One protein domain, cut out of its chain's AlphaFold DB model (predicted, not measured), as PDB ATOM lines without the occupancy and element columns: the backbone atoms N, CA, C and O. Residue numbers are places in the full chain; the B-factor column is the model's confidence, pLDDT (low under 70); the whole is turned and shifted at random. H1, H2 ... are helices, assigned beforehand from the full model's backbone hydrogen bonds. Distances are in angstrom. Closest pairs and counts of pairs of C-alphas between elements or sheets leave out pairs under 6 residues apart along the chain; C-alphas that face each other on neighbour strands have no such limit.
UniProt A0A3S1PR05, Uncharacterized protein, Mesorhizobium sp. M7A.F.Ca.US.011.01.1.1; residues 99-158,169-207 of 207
ATOM      1  N   ASP A  99     138.039 171.640 124.919       73.31
ATOM      2  CA  ASP A  99     138.374 170.684 123.862       73.31
ATOM      3  C   ASP A  99     139.906 170.493 123.768       73.31
ATOM      4  O   ASP A  99     140.392 169.369 123.582       73.31
ATOM      5  N   LEU A 100     140.692 171.559 123.971       76.44
ATOM      6  CA  LEU A 100     142.155 171.507 124.007       76.44
ATOM      7  C   LEU A 100     142.682 170.717 125.216       76.44
ATOM      8  O   LEU A 100     143.621 169.929 125.065       76.44
ATOM      9  N   GLU A 101     142.112 170.903 126.408       75.75
ATOM     10  CA  GLU A 101     142.494 170.124 127.593       75.75
ATOM     11  C   GLU A 101     142.185 168.632 127.426       75.75
ATOM     12  O   GLU A 101     143.025 167.788 127.760       75.75
ATOM     13  N   CYS A 102     141.024 168.296 126.855       72.06
ATOM     14  CA  CYS A 102     140.659 166.915 126.542       72.06
ATOM     15  C   CYS A 102     141.652 166.285 125.550       72.06
ATOM     16  O   CYS A 102     142.187 165.198 125.779       72.06
ATOM     17  N   SER A 103     141.976 167.023 124.488       74.88
ATOM     18  CA  SER A 103     142.941 166.620 123.466       74.88
ATOM     19  C   SER A 103     144.333 166.333 124.048       74.88
ATOM     20  O   SER A 103     144.939 165.300 123.753       74.88
ATOM     21  N   LYS A 104     144.810 167.175 124.979       76.88
ATOM     22  CA  LYS A 104     146.063 166.940 125.723       76.88
ATOM     23  C   LYS A 104     146.036 165.639 126.522       76.88
ATOM     24  O   LYS A 104     147.020 164.902 126.524       76.88
ATOM     25  N   ALA A 105     144.937 165.360 127.216       73.25
ATOM     26  CA  ALA A 105     144.820 164.150 128.021       73.25
ATOM     27  C   ALA A 105     144.806 162.881 127.151       73.25
ATOM     28  O   ALA A 105     145.533 161.931 127.449       73.25
ATOM     29  N   MET A 106     144.063 162.888 126.038       76.75
ATOM     30  CA  MET A 106     144.067 161.784 125.069       76.75
ATOM     31  C   MET A 106     145.461 161.546 124.485       76.75
ATOM     32  O   MET A 106     145.903 160.399 124.402       76.75
ATOM     33  N   TRP A 107     146.182 162.621 124.153       81.06
ATOM     34  CA  TRP A 107     147.558 162.532 123.673       81.06
ATOM     35  C   TRP A 107     148.469 161.816 124.675       81.06
ATOM     36  O   TRP A 107     149.153 160.863 124.307       81.06
ATOM     37  N   VAL A 108     148.433 162.208 125.955       81.50
ATOM     38  CA  VAL A 108     149.239 161.572 127.016       81.50
ATOM     39  C   VAL A 108     148.920 160.082 127.143       81.50
ATOM     40  O   VAL A 108     149.838 159.267 127.265       81.50
ATOM     41  N   ILE A 109     147.639 159.706 127.100       78.00
ATOM     42  CA  ILE A 109     147.220 158.301 127.193       78.00
ATOM     43  C   ILE A 109     147.721 157.502 125.988       78.00
ATOM     44  O   ILE A 109     148.323 156.443 126.173       78.00
ATOM     45  N   GLY A 110     147.536 158.000 124.765       83.31
ATOM     46  CA  GLY A 110     148.021 157.304 123.573       83.31
ATOM     47  C   GLY A 110     149.539 157.149 123.571       83.31
ATOM     48  O   GLY A 110     150.047 156.063 123.304       83.31
ATOM     49  N   HIS A 111     150.274 158.175 123.999       81.81
ATOM     50  CA  HIS A 111     151.726 158.087 124.160       81.81
ATOM     51  C   HIS A 111     152.139 156.994 125.160       81.81
ATOM     52  O   HIS A 111     153.051 156.209 124.891       81.81
ATOM     53  N   ARG A 112     151.423 156.871 126.290       84.25
ATOM     54  CA  ARG A 112     151.626 155.770 127.250       84.25
ATOM     55  C   ARG A 112     151.358 154.403 126.608       84.25
ATOM     56  O   ARG A 112     152.122 153.473 126.855       84.25
ATOM     57  N   ILE A 113     150.323 154.271 125.772       84.44
ATOM     58  CA  ILE A 113     150.022 153.032 125.031       84.44
ATOM     59  C   ILE A 113     151.182 152.668 124.095       84.44
ATOM     60  O   ILE A 113     151.633 151.521 124.094       84.44
ATOM     61  N   PHE A 114     151.713 153.628 123.335       85.44
ATOM     62  CA  PHE A 114     152.825 153.372 122.415       85.44
ATOM     63  C   PHE A 114     154.149 153.088 123.125       85.44
ATOM     64  O   PHE A 114     154.955 152.320 122.598       85.44
ATOM     65  N   ALA A 115     154.365 153.624 124.325       84.75
ATOM     66  CA  ALA A 115     155.553 153.331 125.123       84.75
ATOM     67  C   ALA A 115     155.594 151.882 125.644       84.75
ATOM     68  O   ALA A 115     156.679 151.347 125.867       84.75
ATOM     69  N   ILE A 116     154.439 151.229 125.836       85.00
ATOM     70  CA  ILE A 116     154.381 149.846 126.327       85.00
ATOM     71  C   ILE A 116     154.686 148.884 125.172       85.00
ATOM     72  O   ILE A 116     153.957 148.876 124.181       85.00
ATOM     73  N   PRO A 117     155.723 148.039 125.266       82.56
ATOM     74  CA  PRO A 117     156.011 147.033 124.249       82.56
ATOM     75  C   PRO A 117     154.870 146.008 124.125       82.56
ATOM     76  O   PRO A 117     154.510 145.369 125.113       82.56
ATOM     77  N   ALA A 118     154.320 145.805 122.923       81.25
ATOM     78  CA  ALA A 118     153.384 144.712 122.662       81.25
ATOM     79  C   ALA A 118     154.141 143.449 122.224       81.25
ATOM     80  O   ALA A 118     155.092 143.503 121.439       81.25
ATOM     81  N   HIS A 119     153.714 142.295 122.733       80.62
ATOM     82  CA  HIS A 119     154.291 140.983 122.409       80.62
ATOM     83  C   HIS A 119     153.279 140.044 121.740       80.62
ATOM     84  O   HIS A 119     153.597 138.899 121.424       80.62
ATOM     85  N   THR A 120     152.064 140.537 121.508       82.94
ATOM     86  CA  THR A 120     150.922 139.795 120.982       82.94
ATOM     87  C   THR A 120     150.272 140.573 119.838       82.94
ATOM     88  O   THR A 120     150.391 141.798 119.745       82.94
ATOM     89  N   LEU A 121     149.556 139.866 118.958       80.06
ATOM     90  CA  LEU A 121     148.750 140.508 117.913       80.06
ATOM     91  C   LEU A 121     147.608 141.347 118.509       80.06
ATOM     92  O   LEU A 121     147.239 142.370 117.942       80.06
ATOM     93  N   GLU A 122     147.080 140.951 119.669       77.00
ATOM     94  CA  GLU A 122     146.025 141.693 120.364       77.00
ATOM     95  C   GLU A 122     146.535 143.039 120.896       77.00
ATOM     96  O   GLU A 122     145.912 144.068 120.635       77.00
ATOM     97  N   GLY A 123     147.711 143.067 121.538       80.44
ATOM     98  CA  GLY A 123     148.352 144.321 121.949       80.44
ATOM     99  C   GLY A 123     148.662 145.241 120.761       80.44
ATOM    100  O   GLY A 123     148.520 146.459 120.860       80.44
ATOM    101  N   MET A 124     148.994 144.667 119.598       84.31
ATOM    102  CA  MET A 124     149.171 145.434 118.360       84.31
ATOM    103  C   MET A 124     147.865 146.074 117.875       84.31
ATOM    104  O   MET A 124     147.853 147.233 117.463       84.31
ATOM    105  N   ALA A 125     146.751 145.341 117.946       82.44
ATOM    106  CA  ALA A 125     145.439 145.844 117.545       82.44
ATOM    107  C   ALA A 125     144.960 147.004 118.435       82.44
ATOM    108  O   ALA A 125     144.256 147.893 117.957       82.44
ATOM    109  N   VAL A 126     145.352 147.014 119.715       85.94
ATOM    110  CA  VAL A 126     145.115 148.147 120.624       85.94
ATOM    111  C   VAL A 126     145.908 149.375 120.181       85.94
ATOM    112  O   VAL A 126     145.340 150.460 120.090       85.94
ATOM    113  N   LYS A 127     147.194 149.217 119.845       87.56
ATOM    114  CA  LYS A 127     148.033 150.320 119.351       87.56
ATOM    115  C   LYS A 127     147.509 150.923 118.050       87.56
ATOM    116  O   LYS A 127     147.477 152.140 117.923       87.56
ATOM    117  N   LEU A 128     147.059 150.086 117.115       84.06
ATOM    118  CA  LEU A 128     146.451 150.557 115.868       84.06
ATOM    119  C   LEU A 128     145.186 151.377 116.140       84.06
ATOM    120  O   LEU A 128     145.078 152.498 115.664       84.06
ATOM    121  N   ARG A 129     144.289 150.889 117.006       83.00
ATOM    122  CA  ARG A 129     143.099 151.656 117.404       83.00
ATOM    123  C   ARG A 129     143.441 152.968 118.109       83.00
ATOM    124  O   ARG A 129     142.784 153.970 117.864       83.00
ATOM    125  N   ALA A 130     144.464 152.980 118.962       83.44
ATOM    126  CA  ALA A 130     144.933 154.211 119.593       83.44
ATOM    127  C   ALA A 130     145.488 155.212 118.561       83.44
ATOM    128  O   ALA A 130     145.275 156.412 118.714       83.44
ATOM    129  N   SER A 131     146.158 154.727 117.507       83.69
ATOM    130  CA  SER A 131     146.667 155.557 116.403       83.69
ATOM    131  C   SER A 131     145.522 156.191 115.618       83.69
ATOM    132  O   SER A 131     145.516 157.410 115.439       83.69
ATOM    133  N   ASP A 132     144.525 155.386 115.241       83.25
ATOM    134  CA  ASP A 132     143.336 155.833 114.507       83.25
ATOM    135  C   ASP A 132     142.542 156.876 115.307       83.25
ATOM    136  O   ASP A 132     142.177 157.927 114.780       83.25
ATOM    137  N   SER A 133     142.308 156.620 116.600       79.50
ATOM    138  CA  SER A 133     141.582 157.543 117.484       79.50
ATOM    139  C   SER A 133     142.293 158.885 117.655       79.50
ATOM    140  O   SER A 133     141.637 159.911 117.824       79.50
ATOM    141  N   LEU A 134     143.628 158.893 117.606       78.94
ATOM    142  CA  LEU A 134     144.436 160.110 117.675       78.94
ATOM    143  C   LEU A 134     144.652 160.781 116.309       78.94
ATOM    144  O   LEU A 134     145.183 161.890 116.263       78.94
ATOM    145  N   GLY A 135     144.246 160.139 115.208       78.88
ATOM    146  CA  GLY A 135     144.449 160.649 113.852       78.88
ATOM    147  C   GLY A 135     145.926 160.798 113.486       78.88
ATOM    148  O   GLY A 135     146.291 161.738 112.783       78.88
ATOM    149  N   LEU A 136     146.791 159.910 113.991       76.31
ATOM    150  CA  LEU A 136     148.242 160.039 113.802       76.31
ATOM    151  C   LEU A 136     148.694 159.771 112.354       76.31
ATOM    152  O   LEU A 136     149.828 160.084 111.996       76.31
ATOM    153  N   ASP A 137     147.818 159.217 111.519       68.88
ATOM    154  CA  ASP A 137     148.090 158.881 110.117       68.88
ATOM    155  C   ASP A 137     148.387 160.111 109.247       68.88
ATOM    156  O   ASP A 137     149.112 160.013 108.258       68.88
ATOM    157  N   ASP A 138     147.858 161.274 109.635       70.62
ATOM    158  CA  ASP A 138     148.051 162.536 108.919       70.62
ATOM    159  C   ASP A 138     149.407 163.201 109.247       70.62
ATOM    160  O   ASP A 138     149.765 164.216 108.638       70.62
ATOM    161  N   PHE A 139     150.180 162.647 110.193       66.19
ATOM    162  CA  PHE A 139     151.433 163.234 110.667       66.19
ATOM    163  C   PHE A 139     152.666 162.504 110.107       66.19
ATOM    164  O   PHE A 139     152.777 161.284 110.233       66.19
ATOM    165  N   PRO A 140     153.635 163.238 109.520       60.06
ATOM    166  CA  PRO A 140     154.826 162.636 108.921       60.06
ATOM    167  C   PRO A 140     155.771 162.008 109.960       60.06
ATOM    168  O   PRO A 140     156.375 160.975 109.682       60.06
ATOM    169  N   ASP A 141     155.850 162.589 111.161       65.56
ATOM    170  CA  ASP A 141     156.654 162.089 112.280       65.56
ATOM    171  C   ASP A 141     155.754 161.359 113.279       65.56
ATOM    172  O   ASP A 141     155.397 161.870 114.341       65.56
ATOM    173  N   ASN A 142     155.323 160.157 112.901       70.31
ATOM    174  CA  ASN A 142     154.433 159.350 113.723       70.31
ATOM    175  C   ASN A 142     155.209 158.277 114.509       70.31
ATOM    176  O   ASN A 142     155.487 157.171 114.027       70.31
ATOM    177  N   GLU A 143     155.517 158.596 115.766       72.94
ATOM    178  CA  GLU A 143     156.165 157.685 116.717       72.94
ATOM    179  C   GLU A 143     155.355 156.400 116.982       72.94
ATOM    180  O   GLU A 143     155.938 155.361 117.319       72.94
ATOM    181  N   ALA A 144     154.032 156.413 116.762       77.50
ATOM    182  CA  ALA A 144     153.194 155.222 116.878       77.50
ATOM    183  C   ALA A 144     153.601 154.146 115.870       77.50
ATOM    184  O   ALA A 144     153.751 152.980 116.245       77.50
ATOM    185  N   PHE A 145     153.851 154.520 114.611       78.81
ATOM    186  CA  PHE A 145     154.288 153.563 113.593       78.81
ATOM    187  C   PHE A 145     155.677 153.002 113.900       78.81
ATOM    188  O   PHE A 145     155.911 151.807 113.704       78.81
ATOM    189  N   ALA A 146     156.585 153.821 114.441       83.81
ATOM    190  CA  ALA A 146     157.897 153.350 114.880       83.81
ATOM    191  C   ALA A 146     157.782 152.318 116.022       83.81
ATOM    192  O   ALA A 146     158.446 151.274 115.979       83.81
ATOM    193  N   SER A 147     156.900 152.573 116.995       84.81
ATOM    194  CA  SER A 147     156.589 151.659 118.102       84.81
ATOM    195  C   SER A 147     155.967 150.343 117.612       84.81
ATOM    196  O   SER A 147     156.465 149.260 117.925       84.81
ATOM    197  N   ILE A 148     154.945 150.421 116.757       84.69
ATOM    198  CA  ILE A 148     154.282 149.264 116.133       84.69
ATOM    199  C   ILE A 148     155.291 148.424 115.337       84.69
ATOM    200  O   ILE A 148     155.348 147.202 115.478       84.69
ATOM    201  N   ALA A 149     156.158 149.062 114.547       84.38
ATOM    202  CA  ALA A 149     157.182 148.360 113.780       84.38
ATOM    203  C   ALA A 149     158.202 147.643 114.685       84.38
ATOM    204  O   ALA A 149     158.674 146.552 114.351       84.38
ATOM    205  N   ALA A 150     158.551 148.233 115.834       84.75
ATOM    206  CA  ALA A 150     159.428 147.602 116.819       84.75
ATOM    207  C   ALA A 150     158.792 146.351 117.437       84.75
ATOM    208  O   ALA A 150     159.472 145.338 117.610       84.75
ATOM    209  N   ASP A 151     157.490 146.394 117.702       83.25
ATOM    210  CA  ASP A 151     156.746 145.260 118.243       83.25
ATOM    211  C   ASP A 151     156.595 144.130 117.211       83.25
ATOM    212  O   ASP A 151     156.799 142.964 117.551       83.25
ATOM    213  N   ILE A 152     156.360 144.452 115.931       82.62
ATOM    214  CA  ILE A 152     156.328 143.461 114.838       82.62
ATOM    215  C   ILE A 152     157.667 142.723 114.751       82.62
ATOM    216  O   ILE A 152     157.696 141.493 114.679       82.62
ATOM    217  N   ARG A 153     158.788 143.457 114.819       84.50
ATOM    218  CA  ARG A 153     160.132 142.855 114.849       84.50
ATOM    219  C   ARG A 153     160.316 141.929 116.050       84.50
ATOM    220  O   ARG A 153     160.926 140.872 115.909       84.50
ATOM    221  N   ARG A 154     159.776 142.294 117.214       80.25
ATOM    222  CA  ARG A 154     159.875 141.488 118.437       80.25
ATOM    223  C   ARG A 154     159.076 140.189 118.348       80.25
ATOM    224  O   ARG A 154     159.576 139.147 118.760       80.25
ATOM    225  N   ILE A 155     157.873 140.237 117.777       80.19
ATOM    226  CA  ILE A 155     157.045 139.049 117.528       80.19
ATOM    227  C   ILE A 155     157.736 138.128 116.511       80.19
ATOM    228  O   ILE A 155     157.863 136.928 116.752       80.19
ATOM    229  N   ALA A 156     158.248 138.695 115.414       77.75
ATOM    230  CA  ALA A 156     158.942 137.948 114.364       77.75
ATOM    231  C   ALA A 156     160.244 137.276 114.844       77.75
ATOM    232  O   ALA A 156     160.638 136.249 114.296       77.75
ATOM    233  N   ALA A 157     160.895 137.820 115.878       75.75
ATOM    234  CA  ALA A 157     162.111 137.263 116.470       75.75
ATOM    235  C   ALA A 157     161.873 136.069 117.428       75.75
ATOM    236  O   ALA A 157     162.844 135.517 117.941       75.75
ATOM    237  N   GLY A 158     160.621 135.644 117.654       61.09
ATOM    238  CA  GLY A 158     160.288 134.445 118.437       61.09
ATOM    239  C   GLY A 158     160.064 134.714 119.928       61.09
ATOM    240  O   GLY A 158     160.837 134.260 120.767       61.09
ATOM    241  N   ILE A 169     151.202 141.860 131.264       67.94
ATOM    242  CA  ILE A 169     151.238 143.149 130.562       67.94
ATOM    243  C   ILE A 169     150.029 143.271 129.617       67.94
ATOM    244  O   ILE A 169     149.434 144.341 129.527       67.94
ATOM    245  N   ASP A 170     149.613 142.163 129.001       54.53
ATOM    246  CA  ASP A 170     148.422 142.091 128.158       54.53
ATOM    247  C   ASP A 170     147.116 142.312 128.948       54.53
ATOM    248  O   ASP A 170     146.238 143.038 128.478       54.53
ATOM    249  N   ASP A 171     146.989 141.775 130.167       67.50
ATOM    250  CA  ASP A 171     145.825 142.027 131.035       67.50
ATOM    251  C   ASP A 171     145.727 143.505 131.432       67.50
ATOM    252  O   ASP A 171     144.649 144.103 131.382       67.50
ATOM    253  N   ARG A 172     146.873 144.128 131.730       69.44
ATOM    254  CA  ARG A 172     146.951 145.557 132.044       69.44
ATOM    255  C   ARG A 172     146.603 146.428 130.834       69.44
ATOM    256  O   ARG A 172     145.891 147.419 130.989       69.44
ATOM    257  N   ILE A 173     147.069 146.065 129.637       64.75
ATOM    258  CA  ILE A 173     146.705 146.744 128.381       64.75
ATOM    259  C   ILE A 173     145.200 146.620 128.131       64.75
ATOM    260  O   ILE A 173     144.554 147.614 127.793       64.75
ATOM    261  N   ARG A 174     144.621 145.430 128.325       69.56
ATOM    262  CA  ARG A 174     143.190 145.192 128.108       69.56
ATOM    263  C   ARG A 174     142.335 146.011 129.075       69.56
ATOM    264  O   ARG A 174     141.372 146.634 128.637       69.56
ATOM    265  N   ARG A 175     142.723 146.086 130.351       78.06
ATOM    266  CA  ARG A 175     142.054 146.923 131.359       78.06
ATOM    267  C   ARG A 175     142.117 148.408 131.007       78.06
ATOM    268  O   ARG A 175     141.083 149.058 130.975       78.06
ATOM    269  N   LEU A 176     143.305 148.923 130.678       70.38
ATOM    270  CA  LEU A 176     143.473 150.327 130.279       70.38
ATOM    271  C   LEU A 176     142.698 150.667 128.999       70.38
ATOM    272  O   LEU A 176     142.193 151.776 128.864       70.38
ATOM    273  N   SER A 177     142.586 149.713 128.074       68.75
ATOM    274  CA  SER A 177     141.776 149.875 126.865       68.75
ATOM    275  C   SER A 177     140.285 149.923 127.195       68.75
ATOM    276  O   SER A 177     139.582 150.770 126.661       68.75
ATOM    277  N   GLY A 178     139.807 149.048 128.086       69.69
ATOM    278  CA  GLY A 178     138.429 149.082 128.581       69.69
ATOM    279  C   GLY A 178     138.099 150.414 129.253       69.69
ATOM    280  O   GLY A 178     137.143 151.066 128.854       69.69
ATOM    281  N   ASP A 179     138.965 150.859 130.168       69.88
ATOM    282  CA  ASP A 179     138.843 152.155 130.849       69.88
ATOM    283  C   ASP A 179     138.788 153.330 129.852       69.88
ATOM    284  O   ASP A 179     138.068 154.302 130.076       69.88
ATOM    285  N   LEU A 180     139.547 153.258 128.752       68.75
ATOM    286  CA  LEU A 180     139.555 154.283 127.708       68.75
ATOM    287  C   LEU A 180     138.245 154.298 126.909       68.75
ATOM    288  O   LEU A 180     137.683 155.369 126.705       68.75
ATOM    289  N   PHE A 181     137.767 153.139 126.449       68.81
ATOM    290  CA  PHE A 181     136.562 153.063 125.615       68.81
ATOM    291  C   PHE A 181     135.285 153.367 126.397       68.81
ATOM    292  O   PHE A 181     134.443 154.101 125.898       68.81
ATOM    293  N   GLU A 182     135.172 152.878 127.633       70.19
ATOM    294  CA  GLU A 182     134.045 153.197 128.516       70.19
ATOM    295  C   GLU A 182     133.991 154.702 128.806       70.19
ATOM    296  O   GLU A 182     132.938 155.322 128.708       70.19
ATOM    297  N   ALA A 183     135.149 155.328 129.032       59.25
ATOM    298  CA  ALA A 183     135.220 156.769 129.215       59.25
ATOM    299  C   ALA A 183     134.906 157.571 127.939       59.25
ATOM    300  O   ALA A 183     134.366 158.673 128.028       59.25
ATOM    301  N   MET A 184     135.251 157.054 126.755       62.81
ATOM    302  CA  MET A 184     134.889 157.680 125.480       62.81
ATOM    303  C   MET A 184     133.381 157.606 125.217       62.81
ATOM    304  O   MET A 184     132.812 158.595 124.756       62.81
ATOM    305  N   ASP A 185     132.736 156.482 125.542       65.38
ATOM    306  CA  ASP A 185     131.282 156.314 125.421       65.38
ATOM    307  C   ASP A 185     130.531 157.174 126.453       65.38
ATOM    308  O   ASP A 185     129.622 157.914 126.079       65.38
ATOM    309  N   GLU A 186     130.964 157.194 127.721       60.59
ATOM    310  CA  GLU A 186     130.407 158.097 128.743       60.59
ATOM    311  C   GLU A 186     130.535 159.571 128.336       60.59
ATOM    312  O   GLU A 186     129.640 160.377 128.591       60.59
ATOM    313  N   TRP A 187     131.635 159.941 127.677       57.84
ATOM    314  CA  TRP A 187     131.850 161.299 127.182       57.84
ATOM    315  C   TRP A 187     130.991 161.629 125.954       57.84
ATOM    316  O   TRP A 187     130.529 162.762 125.825       57.84
ATOM    317  N   ALA A 188     130.746 160.656 125.073       59.53
ATOM    318  CA  ALA A 188     129.858 160.808 123.921       59.53
ATOM    319  C   ALA A 188     128.378 160.931 124.331       59.53
ATOM    320  O   ALA A 188     127.614 161.627 123.659       59.53
ATOM    321  N   GLU A 189     127.983 160.288 125.434       58.69
ATOM    322  CA  GLU A 189     126.628 160.356 125.991       58.69
ATOM    323  C   GLU A 189     126.430 161.497 127.001       58.69
ATOM    324  O   GLU A 189     125.292 161.899 127.270       58.69
ATOM    325  N   ALA A 190     127.511 162.063 127.547       52.78
ATOM    326  CA  ALA A 190     127.420 163.189 128.463       52.78
ATOM    327  C   ALA A 190     126.810 164.408 127.745       52.78
ATOM    328  O   ALA A 190     127.350 164.873 126.735       52.78
ATOM    329  N   PRO A 191     125.711 164.996 128.265       50.75
ATOM    330  CA  PRO A 191     125.209 166.256 127.739       50.75
ATOM    331  C   PRO A 191     126.348 167.272 127.818       50.75
ATOM    332  O   PRO A 191     126.991 167.385 128.863       50.75
ATOM    333  N   GLY A 192     126.610 167.971 126.708       51.91
ATOM    334  CA  GLY A 192     127.853 168.714 126.429       51.91
ATOM    335  C   GLY A 192     128.318 169.751 127.465       51.91
ATOM    336  O   GLY A 192     129.409 170.302 127.312       51.91
ATOM    337  N   ASP A 193     127.542 169.957 128.528       56.53
ATOM    338  CA  ASP A 193     127.710 170.927 129.608       56.53
ATOM    339  C   ASP A 193     128.101 170.315 130.975       56.53
ATOM    340  O   ASP A 193     128.268 171.043 131.954       56.53
ATOM    341  N   ASN A 194     128.269 168.987 131.107       65.75
ATOM    342  CA  ASN A 194     128.668 168.387 132.392       65.75
ATOM    343  C   ASN A 194     130.182 168.537 132.665       65.75
ATOM    344  O   ASN A 194     130.974 167.603 132.518       65.75
ATOM    345  N   ALA A 195     130.584 169.742 133.074       57.50
ATOM    346  CA  ALA A 195     131.961 170.095 133.420       57.50
ATOM    347  C   ALA A 195     132.543 169.261 134.582       57.50
ATOM    348  O   ALA A 195     133.758 169.070 134.662       57.50
ATOM    349  N   GLU A 196     131.703 168.741 135.480       57.44
ATOM    350  CA  GLU A 196     132.139 167.919 136.615       57.44
ATOM    351  C   GLU A 196     132.567 166.515 136.165       57.44
ATOM    352  O   GLU A 196     133.643 166.052 136.550       57.44
ATOM    353  N   ALA A 197     131.801 165.892 135.263       61.97
ATOM    354  CA  ALA A 197     132.178 164.624 134.636       61.97
ATOM    355  C   ALA A 197     133.506 164.748 133.867       61.97
ATOM    356  O   ALA A 197     134.407 163.923 134.035       61.97
ATOM    357  N   LYS A 198     133.686 165.843 133.110       60.62
ATOM    358  CA  LYS A 198     134.945 166.133 132.395       60.62
ATOM    359  C   LYS A 198     136.134 166.309 133.352       60.62
ATOM    360  O   LYS A 198     137.217 165.787 133.093       60.62
ATOM    361  N   ARG A 199     135.952 167.001 134.486       61.34
ATOM    362  CA  ARG A 199     137.007 167.197 135.503       61.34
ATOM    363  C   ARG A 199     137.407 165.903 136.206       61.34
ATOM    364  O   ARG A 199     138.602 165.673 136.400       61.34
ATOM    365  N   LEU A 200     136.440 165.067 136.583       63.44
ATOM    366  CA  LEU A 200     136.705 163.765 137.202       63.44
ATOM    367  C   LEU A 200     137.457 162.840 136.242       63.44
ATOM    368  O   LEU A 200     138.418 162.181 136.647       63.44
ATOM    369  N   TRP A 201     137.096 162.867 134.959       66.62
ATOM    370  CA  TRP A 201     137.836 162.164 133.919       66.62
ATOM    371  C   TRP A 201     139.278 162.675 133.779       66.62
ATOM    372  O   TRP A 201     140.218 161.882 133.855       66.62
ATOM    373  N   LEU A 202     139.485 163.995 133.666       57.81
ATOM    374  CA  LEU A 202     140.825 164.594 133.581       57.81
ATOM    375  C   LEU A 202     141.698 164.247 134.797       57.81
ATOM    376  O   LEU A 202     142.900 164.025 134.651       57.81
ATOM    377  N   ALA A 203     141.112 164.195 135.995       65.06
ATOM    378  CA  ALA A 203     141.814 163.795 137.211       65.06
ATOM    379  C   ALA A 203     142.239 162.316 137.170       65.06
ATOM    380  O   ALA A 203     143.379 162.002 137.510       65.06
ATOM    381  N   ARG A 204     141.361 161.423 136.692       60.44
ATOM    382  CA  ARG A 204     141.662 159.993 136.513       60.44
ATOM    383  C   ARG A 204     142.745 159.764 135.454       60.44
ATOM    384  O   ARG A 204     143.673 159.001 135.701       60.44
ATOM    385  N   ALA A 205     142.670 160.458 134.318       54.03
ATOM    386  CA  ALA A 205     143.644 160.360 133.226       54.03
ATOM    387  C   ALA A 205     145.062 160.824 133.617       54.03
ATOM    388  O   ALA A 205     146.051 160.330 133.074       54.03
ATOM    389  N   LYS A 206     145.166 161.782 134.551       54.97
ATOM    390  CA  LYS A 206     146.445 162.304 135.061       54.97
ATOM    391  C   LYS A 206     147.096 161.406 136.122       54.97
ATOM    392  O   LYS A 206     148.308 161.537 136.310       54.97
ATOM    393  N   SER A 207     146.333 160.535 136.796       51.84
ATOM    394  CA  SER A 207     146.883 159.526 137.722       51.84
ATOM    395  C   SER A 207     147.637 158.400 137.004       51.84
ATOM    396  O   SER A 207     148.459 157.750 137.682       51.84
TER     397      SER A 207
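This is residues 99 to 158 and 169 to 207 of the 207 residues of an uncharacterized protein of Mesorhizobium sp. M7A.F.Ca.US.011.01.1.1 (UniProt A0A3S1PR05). Look for an elongated, staggered up-and-down bundle of five helices, each running against the one before it in the chain: H1 and H2 form the middle, H3 packs on both toward one end of the long axis, and H5 packs on H1 toward the other end. H4, the longest helix, has few contacts with the rest, and the turn at residues 191 to 196 sticks out beyond it. The printed part has 99 residues with five named helices, H1 to H5 in chain order, and no named strand; the class is all helix. It is only just compact, close to loose, with a radius of gyration of the C-alphas of 14.7 A and spans of 49 by 31 by 21 A.

Find C-alpha 99 at (138.374, 170.684, 123.862); from there H1 runs through residues 99 to 115, 24.5 A from first to last C-alpha. Next come H2, residues 121 to 134, and H3, residues 143 to 156, each 20.1 A long. After the cut, find C-alpha 169 at (151.238, 143.149, 130.562), where H4 begins; it covers residues 169 to 189 over 30.4 A. H5, residues 195 to 206, is 16.5 A long and ends at C-alpha 206, (146.445, 162.304, 135.061).

Start at the hub, H1 and H2, which touch three helices each. They form a helical hairpin, opposite ways at a shallow tilt of 24 degrees, and their closest C-alphas, Gly 110 and Ala 130, are 5.9 A apart. H2 and H3 form another helical hairpin at a shallow tilt of 9 degrees; their closest C-alphas, Ser 131 and Ala 144, are 6.6 A apart. H1 touches H3 with residues 111 to 115 alone, the closest C-alphas being those of Phe 114 and Ala 144, 5.8 A apart. With residues 102 to 109 alone H1 touches H5, where the closest C-alphas, Ala 105 and Ala 205, are 6.5 A apart. H2 and H4 only just touch, with 3 pairs of C-alphas within 8 A, the closest those of Gly 123 and Asp 170 at 6.6 A; they run the same way at a shallow tilt of 32 degrees, only just short of steep. H4 and H5 are close but not clearly touching, with the C-alphas of Ala 183 and Trp 201 closest at 7.6 A. H3 is apart from H4 and from H5. In H1, H2, H3, H4 and H5 every O i to N i+4 pair is within hydrogen-bond range.

The two C-alphas farthest apart, those of Gly 158 and Asp 193, are 50.2 A apart. Residues 159 to 168 are not printed, and C-alphas 158 and 169 are 17.5 A apart across this cut, on the link from H3 to H4. Of the links that are printed whole, H1 to H2 and H4 to H5 are tight and H2 to H3 is short. The mean pLDDT of the printed part is 72.5; look in the B-factor column for values under 70 at 41 residues, among them 183 to 207.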